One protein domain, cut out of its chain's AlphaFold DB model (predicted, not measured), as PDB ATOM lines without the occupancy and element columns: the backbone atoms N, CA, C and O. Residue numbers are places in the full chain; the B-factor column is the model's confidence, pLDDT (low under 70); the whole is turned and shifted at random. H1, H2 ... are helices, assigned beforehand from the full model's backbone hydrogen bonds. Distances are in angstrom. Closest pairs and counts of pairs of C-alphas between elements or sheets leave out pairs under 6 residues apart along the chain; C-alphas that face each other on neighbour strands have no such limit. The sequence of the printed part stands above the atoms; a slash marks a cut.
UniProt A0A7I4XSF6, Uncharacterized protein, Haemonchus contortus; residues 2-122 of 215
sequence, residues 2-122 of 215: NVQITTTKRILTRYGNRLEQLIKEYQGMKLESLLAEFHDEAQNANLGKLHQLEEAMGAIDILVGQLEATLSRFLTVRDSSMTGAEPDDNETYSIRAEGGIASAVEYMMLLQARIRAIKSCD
ATOM      1  N   ASN A   2     281.932 281.385 366.022       69.06
ATOM      2  CA  ASN A   2     281.532 281.358 364.600       69.06
ATOM      3  C   ASN A   2     282.578 280.785 363.618       69.06
ATOM      4  O   ASN A   2     282.236 279.971 362.769       69.06
ATOM      5  N   VAL A   3     283.866 281.117 363.776       78.31
ATOM      6  CA  VAL A   3     284.943 280.581 362.912       78.31
ATOM      7  C   VAL A   3     285.044 279.050 362.977       78.31
ATOM      8  O   VAL A   3     285.339 278.407 361.968       78.31
ATOM      9  N   GLN A   4     284.774 278.446 364.142       81.81
ATOM     10  CA  GLN A   4     284.801 276.989 364.277       81.81
ATOM     11  C   GLN A   4     283.623 276.340 363.552       81.81
ATOM     12  O   GLN A   4     283.859 275.395 362.807       81.81
ATOM     13  N   ILE A   5     282.411 276.896 363.679       83.62
ATOM     14  CA  ILE A   5     281.206 276.421 362.977       83.62
ATOM     15  C   ILE A   5     281.417 276.454 361.461       83.62
ATOM     16  O   ILE A   5     281.219 275.444 360.786       83.62
ATOM     17  N   THR A   6     281.887 277.579 360.913       85.44
ATOM     18  CA  THR A   6     282.184 277.705 359.478       85.44
ATOM     19  C   THR A   6     283.239 276.695 359.024       85.44
ATOM     20  O   THR A   6     283.112 276.086 357.960       85.44
ATOM     21  N   THR A   7     284.266 276.465 359.846       89.75
ATOM     22  CA  THR A   7     285.313 275.480 359.549       89.75
ATOM     23  C   THR A   7     284.752 274.061 359.518       89.75
ATOM     24  O   THR A   7     285.016 273.333 358.561       89.75
ATOM     25  N   THR A   8     283.953 273.671 360.514       89.56
ATOM     26  CA  THR A   8     283.324 272.345 360.568       89.56
ATOM     27  C   THR A   8     282.331 272.135 359.428       89.56
ATOM     28  O   THR A   8     282.383 271.079 358.811       89.56
ATOM     29  N   LYS A   9     281.531 273.148 359.049       90.31
ATOM     30  CA  LYS A   9     280.644 273.087 357.868       90.31
ATOM     31  C   LYS A   9     281.428 272.764 356.600       90.31
ATOM     32  O   LYS A   9     281.096 271.835 355.875       90.31
ATOM     33  N   ARG A  10     282.521 273.494 356.354       91.56
ATOM     34  CA  ARG A  10     283.372 273.277 355.175       91.56
ATOM     35  C   ARG A  10     283.953 271.861 355.136       91.56
ATOM     36  O   ARG A  10     284.011 271.258 354.067       91.56
ATOM     37  N   ILE A  11     284.414 271.350 356.279       92.75
ATOM     38  CA  ILE A  11     284.988 270.002 356.377       92.75
ATOM     39  C   ILE A  11     283.903 268.940 356.147       92.75
ATOM     40  O   ILE A  11     284.130 268.015 355.372       92.75
ATOM     41  N   LEU A  12     282.720 269.121 356.739       92.69
ATOM     42  CA  LEU A  12     281.570 268.237 356.563       92.69
ATOM     43  C   LEU A  12     281.169 268.139 355.087       92.69
ATOM     44  O   LEU A  12     281.098 267.045 354.535       92.69
ATOM     45  N   THR A  13     281.025 269.281 354.411       93.50
ATOM     46  CA  THR A  13     280.722 269.332 352.975       93.50
ATOM     47  C   THR A  13     281.796 268.638 352.139       93.50
ATOM     48  O   THR A  13     281.478 267.926 351.190       93.50
ATOM     49  N   ARG A  14     283.078 268.816 352.480       94.44
ATOM     50  CA  ARG A  14     284.182 268.167 351.761       94.44
ATOM     51  C   ARG A  14     284.107 266.643 351.871       94.44
ATOM     52  O   ARG A  14     284.231 265.976 350.846       94.44
ATOM     53  N   TYR A  15     283.933 266.106 353.079       93.75
ATOM     54  CA  TYR A  15     283.852 264.660 353.284       93.75
ATOM     55  C   TYR A  15     282.567 264.070 352.703       93.75
ATOM     56  O   TYR A  15     282.649 263.052 352.026       93.75
ATOM     57  N   GLY A  16     281.424 264.752 352.844       92.38
ATOM     58  CA  GLY A  16     280.164 264.344 352.218       92.38
ATOM     59  C   GLY A  16     280.274 264.259 350.693       92.38
ATOM     60  O   GLY A  16     279.986 263.221 350.109       92.38
ATOM     61  N   ASN A  17     280.810 265.299 350.043       95.12
ATOM     62  CA  ASN A  17     281.031 265.284 348.592       95.12
ATOM     63  C   ASN A  17     282.018 264.185 348.162       95.12
ATOM     64  O   ASN A  17     281.825 263.556 347.123       95.12
ATOM     65  N   ARG A  18     283.089 263.955 348.938       96.50
ATOM     66  CA  ARG A  18     284.064 262.902 348.622       96.50
ATOM     67  C   ARG A  18     283.444 261.511 348.748       96.50
ATOM     68  O   ARG A  18     283.726 260.674 347.898       96.50
ATOM     69  N   LEU A  19     282.615 261.287 349.764       96.12
ATOM     70  CA  LEU A  19     281.883 260.040 349.975       96.12
ATOM     71  C   LEU A  19     280.898 259.776 348.828       96.12
ATOM     72  O   LEU A  19     280.950 258.712 348.220       96.12
ATOM     73  N   GLU A  20     280.082 260.768 348.460       94.44
ATOM     74  CA  GLU A  20     279.170 260.674 347.311       94.44
ATOM     75  C   GLU A  20     279.922 260.352 346.008       94.44
ATOM     76  O   GLU A  20     279.481 259.519 345.215       94.44
ATOM     77  N   GLN A  21     281.063 261.007 345.769       96.25
ATOM     78  CA  GLN A  21     281.883 260.754 344.587       96.25
ATOM     79  C   GLN A  21     282.460 259.335 344.596       96.25
ATOM     80  O   GLN A  21     282.397 258.654 343.577       96.25
ATOM     81  N   LEU A  22     282.994 258.887 345.732       95.50
ATOM     82  CA  LEU A  22     283.580 257.556 345.867       95.50
ATOM     83  C   LEU A  22     282.535 256.457 345.622       95.50
ATOM     84  O   LEU A  22     282.790 255.511 344.883       95.50
ATOM     85  N   ILE A  23     281.326 256.613 346.171       91.62
ATOM     86  CA  ILE A  23     280.220 255.677 345.928       91.62
ATOM     87  C   ILE A  23     279.862 255.641 344.438       91.62
ATOM     88  O   ILE A  23     279.707 254.558 343.880       91.62
ATOM     89  N   LYS A  24     279.793 256.795 343.760       94.12
ATOM     90  CA  LYS A  24     279.546 256.848 342.306       94.12
ATOM     91  C   LYS A  24     280.653 256.171 341.496       94.12
ATOM     92  O   LYS A  24     280.350 255.508 340.506       94.12
ATOM     93  N   GLU A  25     281.914 256.326 341.901       94.94
ATOM     94  CA  GLU A  25     283.056 255.644 341.279       94.94
ATOM     95  C   GLU A  25     282.880 254.117 341.367       94.94
ATOM     96  O   GLU A  25     282.964 253.432 340.346       94.94
ATOM     97  N   TYR A  26     282.530 253.587 342.542       92.12
ATOM     98  CA  TYR A  26     282.315 252.148 342.741       92.12
ATOM     99  C   TYR A  26     281.046 251.599 342.077       92.12
ATOM    100  O   TYR A  26     281.087 250.517 341.489       92.12
ATOM    101  N   GLN A  27     279.953 252.363 342.067       87.38
ATOM    102  CA  GLN A  27     278.756 252.027 341.288       87.38
ATOM    103  C   GLN A  27     279.064 251.985 339.782       87.38
ATOM    104  O   GLN A  27     278.567 251.121 339.061       87.38
ATOM    105  N   GLY A  28     279.938 252.870 339.292       88.31
ATOM    106  CA  GLY A  28     280.433 252.835 337.914       88.31
ATOM    107  C   GLY A  28     281.226 251.563 337.590       88.31
ATOM    108  O   GLY A  28     281.123 251.043 336.478       88.31
ATOM    109  N   MET A  29     281.960 251.025 338.568       88.62
ATOM    110  CA  MET A  29     282.656 249.733 338.473       88.62
ATOM    111  C   MET A  29     281.718 248.525 338.625       88.62
ATOM    112  O   MET A  29     282.147 247.393 338.402       88.62
ATOM    113  N   LYS A  30     280.442 248.750 338.970       87.94
ATOM    114  CA  LYS A  30     279.411 247.723 339.176       87.94
ATOM    115  C   LYS A  30     279.814 246.657 340.192       87.94
ATOM    116  O   LYS A  30     279.530 245.471 339.997       87.94
ATOM    117  N   LEU A  31     280.460 247.068 341.284       80.88
ATOM    118  CA  LEU A  31     280.885 246.143 342.340       80.88
ATOM    119  C   LEU A  31     279.698 245.349 342.910       80.88
ATOM    120  O   LEU A  31     279.800 244.150 343.165       80.88
ATOM    121  N   GLU A  32     278.526 245.975 342.999       79.88
ATOM    122  CA  GLU A  32     277.282 245.337 343.424       79.88
ATOM    123  C   GLU A  32     276.731 244.282 342.456       79.88
ATOM    124  O   GLU A  32     275.790 243.564 342.799       79.88
ATOM    125  N   SER A  33     277.287 244.175 341.251       78.62
ATOM    126  CA  SER A  33     276.906 243.181 340.244       78.62
ATOM    127  C   SER A  33     277.914 242.035 340.128       78.62
ATOM    128  O   SER A  33     277.698 241.128 339.328       78.62
ATOM    129  N   LEU A  34     279.007 242.054 340.900       76.62
ATOM    130  CA  LEU A  34     279.997 240.979 340.883       76.62
ATOM    131  C   LEU A  34     279.369 239.669 341.374       76.62
ATOM    132  O   LEU A  34     278.795 239.600 342.461       76.62
ATOM    133  N   LEU A  35     279.490 238.625 340.554       74.81
ATOM    134  CA  LEU A  35     278.985 237.285 340.844       74.81
ATOM    135  C   LEU A  35     280.137 236.328 341.144       74.81
ATOM    136  O   LEU A  35     281.242 236.481 340.610       74.81
ATOM    137  N   ALA A  36     279.844 235.323 341.966       73.25
ATOM    138  CA  ALA A  36     280.741 234.203 342.185       73.25
ATOM    139  C   ALA A  36     280.849 233.351 340.915       73.25
ATOM    140  O   ALA A  36     279.853 233.079 340.245       73.25
ATOM    141  N   GLU A  37     282.067 232.937 340.587       73.69
ATOM    142  CA  GLU A  37     282.323 231.957 339.534       73.69
ATOM    143  C   GLU A  37     282.621 230.578 340.151       73.69
ATOM    144  O   GLU A  37     283.260 230.494 341.196       73.69
ATOM    145  N   PHE A  38     282.165 229.499 339.506       61.31
ATOM    146  CA  PHE A  38     282.062 228.151 340.100       61.31
ATOM    147  C   PHE A  38     282.961 227.088 339.427       61.31
ATOM    148  O   PHE A  38     282.586 225.922 339.353       61.31
ATOM    149  N   HIS A  39     284.127 227.466 338.894       65.50
ATOM    150  CA  HIS A  39     285.060 226.542 338.217       65.50
ATOM    151  C   HIS A  39     286.467 226.608 338.831       65.50
ATOM    152  O   HIS A  39     286.788 227.584 339.498       65.50
ATOM    153  N   ASP A  40     287.319 225.602 338.615       56.38
ATOM    154  CA  ASP A  40     288.649 225.526 339.255       56.38
ATOM    155  C   ASP A  40     289.561 226.737 338.946       56.38
ATOM    156  O   ASP A  40     290.342 227.163 339.793       56.38
ATOM    157  N   GLU A  41     289.418 227.373 337.776       60.38
ATOM    158  CA  GLU A  41     290.144 228.609 337.422       60.38
ATOM    159  C   GLU A  41     289.533 229.885 338.050       60.38
ATOM    160  O   GLU A  41     290.178 230.937 338.087       60.38
ATOM    161  N   ALA A  42     288.324 229.805 338.622       63.53
ATOM    162  CA  ALA A  42     287.650 230.937 339.261       63.53
ATOM    163  C   ALA A  42     288.136 231.271 340.662       63.53
ATOM    164  O   ALA A  42     287.805 232.351 341.150       63.53
ATOM    165  N   GLN A  43     288.896 230.405 341.332       68.56
ATOM    166  CA  GLN A  43     289.316 230.692 342.706       68.56
ATOM    167  C   GLN A  43     290.144 231.988 342.770       68.56
ATOM    168  O   GLN A  43     289.906 232.843 343.625       68.56
ATOM    169  N   ASN A  44     291.032 232.201 341.794       73.25
ATOM    170  CA  ASN A  44     291.828 233.425 341.691       73.25
ATOM    171  C   ASN A  44     290.984 234.645 341.263       73.25
ATOM    172  O   ASN A  44     291.168 235.748 341.778       73.25
ATOM    173  N   ALA A  45     290.015 234.453 340.361       77.12
ATOM    174  CA  ALA A  45     289.105 235.516 339.931       77.12
ATOM    175  C   ALA A  45     288.182 235.983 341.075       77.12
ATOM    176  O   ALA A  45     287.989 237.183 341.279       77.12
ATOM    177  N   ASN A  46     287.654 235.045 341.861       80.56
ATOM    178  CA  ASN A  46     286.834 235.309 343.039       80.56
ATOM    179  C   ASN A  46     287.638 235.992 344.152       80.56
ATOM    180  O   ASN A  46     287.126 236.930 344.761       80.56
ATOM    181  N   LEU A  47     288.896 235.592 344.371       84.50
ATOM    182  CA  LEU A  47     289.792 236.275 345.307       84.50
ATOM    183  C   LEU A  47     290.023 237.739 344.899       84.50
ATOM    184  O   LEU A  47     289.928 238.634 345.734       84.50
ATOM    185  N   GLY A  48     290.238 237.997 343.604       85.81
ATOM    186  CA  GLY A  48     290.357 239.357 343.072       85.81
ATOM    187  C   GLY A  48     289.097 240.203 343.293       85.81
ATOM    188  O   GLY A  48     289.191 241.337 343.763       85.81
ATOM    189  N   LYS A  49     287.911 239.643 343.025       86.12
ATOM    190  CA  LYS A  49     286.621 240.311 343.298       86.12
ATOM    191  C   LYS A  49     286.435 240.610 344.783       86.12
ATOM    192  O   LYS A  49     285.946 241.675 345.143       86.12
ATOM    193  N   LEU A  50     286.822 239.674 345.643       86.62
ATOM    194  CA  LEU A  50     286.706 239.796 347.091       86.62
ATOM    195  C   LEU A  50     287.608 240.912 347.627       86.62
ATOM    196  O   LEU A  50     287.120 241.760 348.368       86.62
ATOM    197  N   HIS A  51     288.862 240.983 347.172       89.00
ATOM    198  CA  HIS A  51     289.756 242.097 347.494       89.00
ATOM    199  C   HIS A  51     289.181 243.446 347.045       89.00
ATOM    200  O   HIS A  51     289.180 244.389 347.830       89.00
ATOM    201  N   GLN A  52     288.640 243.541 345.825       91.56
ATOM    202  CA  GLN A  52     288.027 244.783 345.332       91.56
ATOM    203  C   GLN A  52     286.841 245.233 346.195       91.56
ATOM    204  O   GLN A  52     286.698 246.418 346.491       91.56
ATOM    205  N   LEU A  53     285.989 244.291 346.611       88.94
ATOM    206  CA  LEU A  53     284.840 244.575 347.469       88.94
ATOM    207  C   LEU A  53     285.266 245.006 348.881       88.94
ATOM    208  O   LEU A  53     284.706 245.962 349.418       88.94
ATOM    209  N   GLU A  54     286.249 244.325 349.476       90.50
ATOM    210  CA  GLU A  54     286.770 244.652 350.810       90.50
ATOM    211  C   GLU A  54     287.509 245.998 350.821       90.50
ATOM    212  O   GLU A  54     287.313 246.794 351.740       90.50
ATOM    213  N   GLU A  55     288.289 246.298 349.779       92.62
ATOM    214  CA  GLU A  55     288.953 247.593 349.612       92.62
ATOM    215  C   GLU A  55     287.930 248.729 349.486       92.62
ATOM    216  O   GLU A  55     288.038 249.741 350.183       92.62
ATOM    217  N   ALA A  56     286.898 248.548 348.652       92.12
ATOM    218  CA  ALA A  56     285.839 249.537 348.481       92.12
ATOM    219  C   ALA A  56     285.074 249.792 349.785       92.12
ATOM    220  O   ALA A  56     284.851 250.947 350.154       92.12
ATOM    221  N   MET A  57     284.718 248.733 350.518       89.56
ATOM    222  CA  MET A  57     284.092 248.868 351.832       89.56
ATOM    223  C   MET A  57     284.984 249.614 352.822       89.56
ATOM    224  O   MET A  57     284.507 250.536 353.473       89.56
ATOM    225  N   GLY A  58     286.267 249.256 352.919       89.88
ATOM    226  CA  GLY A  58     287.198 249.918 353.832       89.88
ATOM    227  C   GLY A  58     287.378 251.404 353.510       89.88
ATOM    228  O   GLY A  58     287.400 252.241 354.411       89.88
ATOM    229  N   ALA A  59     287.449 251.760 352.226       95.12
ATOM    230  CA  ALA A  59     287.547 253.153 351.799       95.12
ATOM    231  C   ALA A  59     286.285 253.967 352.146       95.12
ATOM    232  O   ALA A  59     286.396 255.122 352.570       95.12
ATOM    233  N   ILE A  60     285.097 253.368 351.991       94.75
ATOM    234  CA  ILE A  60     283.825 253.984 352.390       94.75
ATOM    235  C   ILE A  60     283.760 254.138 353.914       94.75
ATOM    236  O   ILE A  60     283.463 255.234 354.388       94.75
ATOM    237  N   ASP A  61     284.094 253.091 354.670       94.25
ATOM    238  CA  ASP A  61     284.059 253.065 356.137       94.25
ATOM    239  C   ASP A  61     284.935 254.169 356.754       94.25
ATOM    240  O   ASP A  61     284.482 254.938 357.602       94.25
ATOM    241  N   ILE A  62     286.152 254.360 356.226       94.62
ATOM    242  CA  ILE A  62     287.050 255.447 356.648       94.62
ATOM    243  C   ILE A  62     286.396 256.825 356.453       94.62
ATOM    244  O   ILE A  62     286.491 257.687 357.332       94.62
ATOM    245  N   LEU A  63     285.755 257.065 355.303       93.62
ATOM    246  CA  LEU A  63     285.104 258.349 355.022       93.62
ATOM    247  C   LEU A  63     283.845 258.556 355.865       93.62
ATOM    248  O   LEU A  63     283.617 259.678 356.319       93.62
ATOM    249  N   VAL A  64     283.062 257.499 356.095       92.56
ATOM    250  CA  VAL A  64     281.899 257.525 356.993       92.56
ATOM    251  C   VAL A  64     282.345 257.904 358.401       92.56
ATOM    252  O   VAL A  64     281.852 258.898 358.929       92.56
ATOM    253  N   GLY A  65     283.363 257.240 358.956       93.00
ATOM    254  CA  GLY A  65     283.884 257.570 360.285       93.00
ATOM    255  C   GLY A  65     284.428 259.003 360.386       93.00
ATOM    256  O   GLY A  65     284.211 259.698 361.382       93.00
ATOM    257  N   GLN A  66     285.088 259.509 359.335       95.56
ATOM    258  CA  GLN A  66     285.519 260.914 359.276       95.56
ATOM    259  C   GLN A  66     284.335 261.892 359.259       95.56
ATOM    260  O   GLN A  66     284.402 262.962 359.882       95.56
ATOM    261  N   LEU A  67     283.259 261.541 358.556       94.75
ATOM    262  CA  LEU A  67     282.056 262.355 358.443       94.75
ATOM    263  C   LEU A  67     281.259 262.353 359.755       94.75
ATOM    264  O   LEU A  67     280.904 263.430 360.226       94.75
ATOM    265  N   GLU A  68     281.087 261.197 360.398       95.62
ATOM    266  CA  GLU A  68     280.450 261.042 361.714       95.62
ATOM    267  C   GLU A  68     281.186 261.823 362.808       95.62
ATOM    268  O   GLU A  68     280.570 262.573 363.572       95.62
ATOM    269  N   ALA A  69     282.518 261.719 362.860       94.44
ATOM    270  CA  ALA A  69     283.328 262.462 363.825       94.44
ATOM    271  C   ALA A  69     283.227 263.981 363.602       94.44
ATOM    272  O   ALA A  69     283.129 264.765 364.554       94.44
ATOM    273  N   THR A  70     283.220 264.413 362.337       94.44
ATOM    274  CA  THR A  70     283.065 265.832 361.983       94.44
ATOM    275  C   THR A  70     281.663 266.341 362.317       94.44
ATOM    276  O   THR A  70     281.539 267.440 362.862       94.44
ATOM    277  N   LEU A  71     280.624 265.551 362.033       93.50
ATOM    278  CA  LEU A  71     279.231 265.859 362.350       93.50
ATOM    279  C   LEU A  71     279.032 265.986 363.861       93.50
ATOM    280  O   LEU A  71     278.526 267.001 364.327       93.50
ATOM    281  N   SER A  72     279.535 265.026 364.635       94.06
ATOM    282  CA  SER A  72     279.489 265.055 366.101       94.06
ATOM    283  C   SER A  72     280.122 266.334 366.654       94.06
ATOM    284  O   SER A  72     279.518 267.051 367.454       94.06
ATOM    285  N   ARG A  73     281.315 266.694 366.155       92.88
ATOM    286  CA  ARG A  73     281.994 267.939 366.540       92.88
ATOM    287  C   ARG A  73     281.176 269.175 366.169       92.88
ATOM    288  O   ARG A  73     281.110 270.120 366.953       92.88
ATOM    289  N   PHE A  74     280.584 269.191 364.980       90.19
ATOM    290  CA  PHE A  74     279.747 270.291 364.514       90.19
ATOM    291  C   PHE A  74     278.526 270.500 365.416       90.19
ATOM    292  O   PHE A  74     278.279 271.632 365.829       90.19
ATOM    293  N   LEU A  75     277.826 269.421 365.777       89.44
ATOM    294  CA  LEU A  75     276.675 269.465 366.680       89.44
ATOM    295  C   LEU A  75     277.083 269.954 368.079       89.44
ATOM    296  O   LEU A  75     276.460 270.869 368.604       89.44
ATOM    297  N   THR A  76     278.205 269.473 368.630       90.06
ATOM    298  CA  THR A  76     278.713 269.958 369.931       90.06
ATOM    299  C   THR A  76     279.031 271.457 369.917       90.06
ATOM    300  O   THR A  76     278.659 272.188 370.837       90.06
ATOM    301  N   VAL A  77     279.723 271.944 368.876       86.50
ATOM    302  CA  VAL A  77     280.066 273.372 368.752       86.50
ATOM    303  C   VAL A  77     278.806 274.217 368.553       86.50
ATOM    304  O   VAL A  77     278.726 275.307 369.117       86.50
ATOM    305  N   ARG A  78     277.824 273.719 367.790       82.69
ATOM    306  CA  ARG A  78     276.524 274.370 367.589       82.69
ATOM    307  C   ARG A  78     275.766 274.512 368.902       82.69
ATOM    308  O   ARG A  78     275.390 275.628 369.249       82.69
ATOM    309  N   ASP A  79     275.579 273.417 369.629       83.44
ATOM    310  CA  ASP A  79     274.782 273.392 370.859       83.44
ATOM    311  C   ASP A  79     275.416 274.277 371.945       83.44
ATOM    312  O   ASP A  79     274.724 274.949 372.707       83.44
ATOM    313  N   SER A  80     276.748 274.380 371.942       81.75
ATOM    314  CA  SER A  80     277.493 275.291 372.817       81.75
ATOM    315  C   SER A  80     277.362 276.773 372.414       81.75
ATOM    316  O   SER A  80     277.668 277.655 373.213       81.75
ATOM    317  N   SER A  81     276.960 277.070 371.174       69.75
ATOM    318  CA  SER A  81     277.002 278.403 370.553       69.75
ATOM    319  C   SER A  81     275.617 279.042 370.387       69.75
ATOM    320  O   SER A  81     275.470 279.873 369.489       69.75
ATOM    321  N   MET A  82     274.626 278.673 371.215       60.62
ATOM    322  CA  MET A  82     273.213 279.122 371.206       60.62
ATOM    323  C   MET A  82     273.011 280.639 371.447       60.62
ATOM    324  O   MET A  82     272.266 281.069 372.322       60.62
ATOM    325  N   THR A  83     273.651 281.471 370.630       53.91
ATOM    326  CA  THR A  83     273.412 282.903 370.454       53.91
ATOM    327  C   THR A  83     273.618 283.247 368.974       53.91
ATOM    328  O   THR A  83     274.737 283.528 368.546       53.91
ATOM    329  N   GLY A  84     272.531 283.225 368.192       54.28
ATOM    330  CA  GLY A  84     272.402 284.036 366.971       54.28
ATOM    331  C   GLY A  84     272.845 283.446 365.625       54.28
ATOM    332  O   GLY A  84     273.265 284.218 364.768       54.28
ATOM    333  N   ALA A  85     272.757 282.131 365.400       54.03
ATOM    334  CA  ALA A  85     272.855 281.574 364.045       54.03
ATOM    335  C   ALA A  85     271.447 281.317 363.482       54.03
ATOM    336  O   ALA A  85     270.651 280.654 364.142       54.03
ATOM    337  N   GLU A  86     271.161 281.842 362.285       57.00
ATOM    338  CA  GLU A  86     269.957 281.530 361.501       57.00
ATOM    339  C   GLU A  86     269.740 279.999 361.479       57.00
ATOM    340  O   GLU A  86     270.643 279.265 361.056       57.00
ATOM    341  N   PRO A  87     268.602 279.499 361.993       57.25
ATOM    342  CA  PRO A  87     268.395 278.071 362.248       57.25
ATOM    343  C   PRO A  87     268.387 277.207 360.974       57.25
ATOM    344  O   PRO A  87     268.755 276.036 361.038       57.25
ATOM    345  N   ASP A  88     268.067 277.790 359.817       59.38
ATOM    346  CA  ASP A  88     267.781 277.072 358.565       59.38
ATOM    347  C   ASP A  88     269.042 276.523 357.857       59.38
ATOM    348  O   ASP A  88     269.136 275.350 357.478       59.38
ATOM    349  N   ASP A  89     270.099 277.335 357.769       69.19
ATOM    350  CA  ASP A  89     271.321 276.943 357.062       69.19
ATOM    351  C   ASP A  89     272.073 275.824 357.779       69.19
ATOM    352  O   ASP A  89     272.784 275.049 357.149       69.19
ATOM    353  N   ASN A  90     272.013 275.765 359.111       72.44
ATOM    354  CA  ASN A  90     272.847 274.858 359.892       72.44
ATOM    355  C   ASN A  90     272.306 273.423 359.915       72.44
ATOM    356  O   ASN A  90     273.094 272.480 359.849       72.44
ATOM    357  N   GLU A  91     270.985 273.283 359.992       82.44
ATOM    358  CA  GLU A  91     270.270 272.006 359.943       82.44
ATOM    359  C   GLU A  91     270.437 271.317 358.579       82.44
ATOM    360  O   GLU A  91     270.655 270.106 358.508       82.44
ATOM    361  N   THR A  92     270.508 272.104 357.501       87.56
ATOM    362  CA  THR A  92     270.773 271.613 356.140       87.56
ATOM    363  C   THR A  92     272.080 270.810 356.035       87.56
ATOM    364  O   THR A  92     272.128 269.770 355.373       87.56
ATOM    365  N   TYR A  93     273.158 271.249 356.697       87.19
ATOM    366  CA  TYR A  93     274.447 270.545 356.644       87.19
ATOM    367  C   TYR A  93     274.420 269.218 357.405       87.19
ATOM    368  O   TYR A  93     274.999 268.245 356.922       87.19
ATOM    369  N   SER A  94     273.765 269.167 358.572       89.62
ATOM    370  CA  SER A  94     273.633 267.924 359.338       89.62
ATOM    371  C   SER A  94     272.767 266.910 358.603       89.62
ATOM    372  O   SER A  94     273.232 265.797 358.388       89.62
ATOM    373  N   ILE A  95     271.595 267.321 358.102       90.06
ATOM    374  CA  ILE A  95     270.695 266.445 357.335       90.06
ATOM    375  C   ILE A  95     271.419 265.867 356.117       90.06
ATOM    376  O   ILE A  95     271.341 264.670 355.845       90.06
ATOM    377  N   ARG A  96     272.169 266.700 355.385       91.69
ATOM    378  CA  ARG A  96     272.924 266.228 354.221       91.69
ATOM    379  C   ARG A  96     274.000 265.210 354.599       91.69
ATOM    380  O   ARG A  96     274.177 264.226 353.886       91.69
ATOM    381  N   ALA A  97     274.742 265.453 355.678       91.69
ATOM    382  CA  ALA A  97     275.778 264.530 356.129       91.69
ATOM    383  C   ALA A  97     275.187 263.193 356.591       91.69
ATOM    384  O   ALA A  97     275.685 262.149 356.183       91.69
ATOM    385  N   GLU A  98     274.104 263.227 357.368       91.69
ATOM    386  CA  GLU A  98     273.365 262.039 357.810       91.69
ATOM    387  C   GLU A  98     272.821 261.241 356.623       91.69
ATOM    388  O   GLU A  98     273.015 260.030 356.559       91.69
ATOM    389  N   GLY A  99     272.229 261.916 355.631       89.06
ATOM    390  CA  GLY A  99     271.778 261.276 354.394       89.06
ATOM    391  C   GLY A  99     272.922 260.608 353.624       89.06
ATOM    392  O   GLY A  99     272.785 259.472 353.178       89.06
ATOM    393  N   GLY A 100     274.079 261.272 353.521       89.19
ATOM    394  CA  GLY A 100     275.273 260.698 352.896       89.19
ATOM    395  C   GLY A 100     275.807 259.463 353.631       89.19
ATOM    396  O   GLY A 100     276.183 258.486 352.984       89.19
ATOM    397  N   ILE A 101     275.800 259.484 354.968       90.44
ATOM    398  CA  ILE A 101     276.162 258.331 355.807       90.44
ATOM    399  C   ILE A 101     275.174 257.183 355.579       90.44
ATOM    400  O   ILE A 101     275.604 256.061 355.322       90.44
ATOM    401  N   ALA A 102     273.866 257.452 355.604       88.69
ATOM    402  CA  ALA A 102     272.837 256.436 355.394       88.69
ATOM    403  C   ALA A 102     272.992 255.741 354.031       88.69
ATOM    404  O   ALA A 102     273.091 254.515 353.974       88.69
ATOM    405  N   SER A 103     273.129 256.508 352.943       90.62
ATOM    406  CA  SER A 103     273.361 255.943 351.606       90.62
ATOM    407  C   SER A 103     274.661 255.134 351.513       90.62
ATOM    408  O   SER A 103     274.720 254.128 350.804       90.62
ATOM    409  N   ALA A 104     275.715 255.545 352.225       89.44
ATOM    410  CA  ALA A 104     276.968 254.796 352.278       89.44
ATOM    411  C   ALA A 104     276.808 253.455 353.000       89.44
ATOM    412  O   ALA A 104     277.296 252.438 352.508       89.44
ATOM    413  N   VAL A 105     276.096 253.438 354.129       84.50
ATOM    414  CA  VAL A 105     275.797 252.215 354.888       84.50
ATOM    415  C   VAL A 105     274.957 251.246 354.057       84.50
ATOM    416  O   VAL A 105     275.296 250.065 353.981       84.50
ATOM    417  N   GLU A 106     273.927 251.734 353.365       83.50
ATOM    418  CA  GLU A 106     273.116 250.925 352.445       83.50
ATOM    419  C   GLU A 106     273.968 250.298 351.330       83.50
ATOM    420  O   GLU A 106     273.843 249.108 351.029       83.50
ATOM    421  N   TYR A 107     274.885 251.071 350.739       88.44
ATOM    422  CA  TYR A 107     275.779 250.546 349.710       88.44
ATOM    423  C   TYR A 107     276.777 249.525 350.277       88.44
ATOM    424  O   TYR A 107     276.966 248.461 349.688       88.44
ATOM    425  N   MET A 108     277.360 249.776 351.454       83.81
ATOM    426  CA  MET A 108     278.233 248.808 352.132       83.81
ATOM    427  C   MET A 108     277.509 247.497 352.447       83.81
ATOM    428  O   MET A 108     278.097 246.433 352.257       83.81
ATOM    429  N   MET A 109     276.236 247.533 352.854       79.75
ATOM    430  CA  MET A 109     275.430 246.321 353.057       79.75
ATOM    431  C   MET A 109     275.318 245.482 351.777       79.75
ATOM    432  O   MET A 109     275.436 244.253 351.820       79.75
ATOM    433  N   LEU A 110     275.139 246.135 350.626       82.06
ATOM    434  CA  LEU A 110     275.093 245.464 349.329       82.06
ATOM    435  C   LEU A 110     276.442 244.819 348.974       82.06
ATOM    436  O   LEU A 110     276.473 243.660 348.549       82.06
ATOM    437  N   LEU A 111     277.559 245.516 349.207       84.00
ATOM    438  CA  LEU A 111     278.903 244.960 349.000       84.00
ATOM    439  C   LEU A 111     279.183 243.780 349.946       84.00
ATOM    440  O   LEU A 111     279.672 242.738 349.508       84.00
ATOM    441  N   GLN A 112     278.785 243.882 351.217       82.38
ATOM    442  CA  GLN A 112     278.885 242.790 352.192       82.38
ATOM    443  C   GLN A 112     278.100 241.550 351.764       82.38
ATOM    444  O   GLN A 112     278.551 240.423 351.985       82.38
ATOM    445  N   ALA A 113     276.922 241.723 351.159       79.44
ATOM    446  CA  ALA A 113     276.155 240.607 350.616       79.44
ATOM    447  C   ALA A 113     276.912 239.906 349.473       79.44
ATOM    448  O   ALA A 113     276.900 238.676 349.396       79.44
ATOM    449  N   ARG A 114     277.635 240.658 348.629       84.75
ATOM    450  CA  ARG A 114     278.488 240.087 347.569       84.75
ATOM    451  C   ARG A 114     279.699 239.352 348.111       84.75
ATOM    452  O   ARG A 114     279.952 238.229 347.681       84.75
ATOM    453  N   ILE A 115     280.389 239.922 349.096       81.50
ATOM    454  CA  ILE A 115     281.506 239.248 349.772       81.50
ATOM    455  C   ILE A 115     281.036 237.919 350.363       81.50
ATOM    456  O   ILE A 115     281.681 236.895 350.150       81.50
ATOM    457  N   ARG A 116     279.894 237.914 351.063       82.44
ATOM    458  CA  ARG A 116     279.310 236.685 351.620       82.44
ATOM    459  C   ARG A 116     278.990 235.663 350.532       82.44
ATOM    460  O   ARG A 116     279.358 234.506 350.685       82.44
ATOM    461  N   ALA A 117     278.371 236.082 349.429       79.44
ATOM    462  CA  ALA A 117     278.057 235.185 348.318       79.44
ATOM    463  C   ALA A 117     279.313 234.533 347.714       79.44
ATOM    464  O   ALA A 117     279.308 233.333 347.468       79.44
ATOM    465  N   ILE A 118     280.394 235.299 347.529       80.25
ATOM    466  CA  ILE A 118     281.657 234.795 346.970       80.25
ATOM    467  C   ILE A 118     282.385 233.881 347.969       80.25
ATOM    468  O   ILE A 118     282.852 232.811 347.583       80.25
ATOM    469  N   LYS A 119     282.448 234.253 349.256       79.56
ATOM    470  CA  LYS A 119     283.085 233.434 350.309       79.56
ATOM    471  C   LYS A 119     282.384 232.087 350.502       79.56
ATOM    472  O   LYS A 119     283.051 231.079 350.709       79.56
ATOM    473  N   SER A 120     281.058 232.048 350.385       71.56
ATOM    474  CA  SER A 120     280.283 230.806 350.496       71.56
ATOM    475  C   SER A 120     280.598 229.776 349.400       71.56
ATOM    476  O   SER A 120     280.286 228.603 349.581       71.56
ATOM    477  N   CYS A 121     281.238 230.169 348.293       63.84
ATOM    478  CA  CYS A 121     281.642 229.246 347.228       63.84
ATOM    479  C   CYS A 121     282.905 228.432 347.557       63.84
ATOM    480  O   CYS A 121     283.078 227.356 346.996       63.84
ATOM    481  N   ASP A 122     283.759 228.898 348.474       53.66
ATOM    482  CA  ASP A 122     285.008 228.214 348.866       53.66
ATOM    483  C   ASP A 122     284.760 227.142 349.960       53.66
ATOM    484  O   ASP A 122     285.530 226.200 350.136       53.66
TER     485      ASP A 122
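What this domain is: This is residues 2 to 122 of the 215 residues of an uncharacterized protein of Haemonchus contortus (UniProt A0A7I4XSF6). Three long helices, H1, H2 and H3, lie side by side in an up-and-down bundle, each running against the one before it, and together they make a slender rod with their centres in a triangle. H2 is the longest; H1 is the shortest, and beyond its last residue the stretch of residues 29 to 41, with no named element, carries on to the end of the rod where H2 begins. The printed part has 121 residues with three named helices, in the order H1, H2, H3, and no named strand, and the class is all helix. The whole is loose, with a radius of gyration of the C-alphas of 18.7 A, and the C-alphas span 67 by 21 by 17 A.

How they stand to each other: H1, residues 2 to 28, touches H2, residues 42 to 80, and the closest C-alphas, those of Thr 8 and Phe 74, are 5.7 A apart. These two form a helical hairpin and run opposite ways at a shallow tilt of 18 degrees. H1 also touches H3, residues 87 to 119, which meets it with residues 93 to 107 alone; the closest C-alphas are those of Gly 16 and Ala 97, at 5.9 A. H1 and H3 run the same way at a shallow tilt of 31 degrees, with their centres 12.7 A apart. H2 and H3 touch and form a second helical hairpin, opposite ways at a shallow tilt of 21 degrees. Their closest C-alphas are those of Met 57 and Met 108, 5.9 A apart, and their centres are 9.4 A apart. In H1 and H2 every pair of O i and N i+4 is within hydrogen-bond range; in H3 25 of 29 are.

Where its parts are: H1 begins with C-alpha 2 at (281.532, 281.358, 364.600) and is 39.1 A long from first to last C-alpha. H2, with 39 residues, is 56.5 A long, and its C-alpha 42 stands at (287.650, 230.937, 339.261). H3, with 33 residues, is 48.5 A long and ends with C-alpha 119 at (283.085, 233.434, 350.309).

The domain as a whole: The two C-alphas farthest apart, those of Asp 40 and Thr 83, are 67.1 A apart. The link from H1 to H2 is long, with 13 residues, and the link from H2 to H3 is short, with 6. The printed part has no cut. The mean pLDDT of the printed part is 83.7, and it is under 70 at residue 2, residues 38 to 43, residues 81 to 89 and residues 121 to 122.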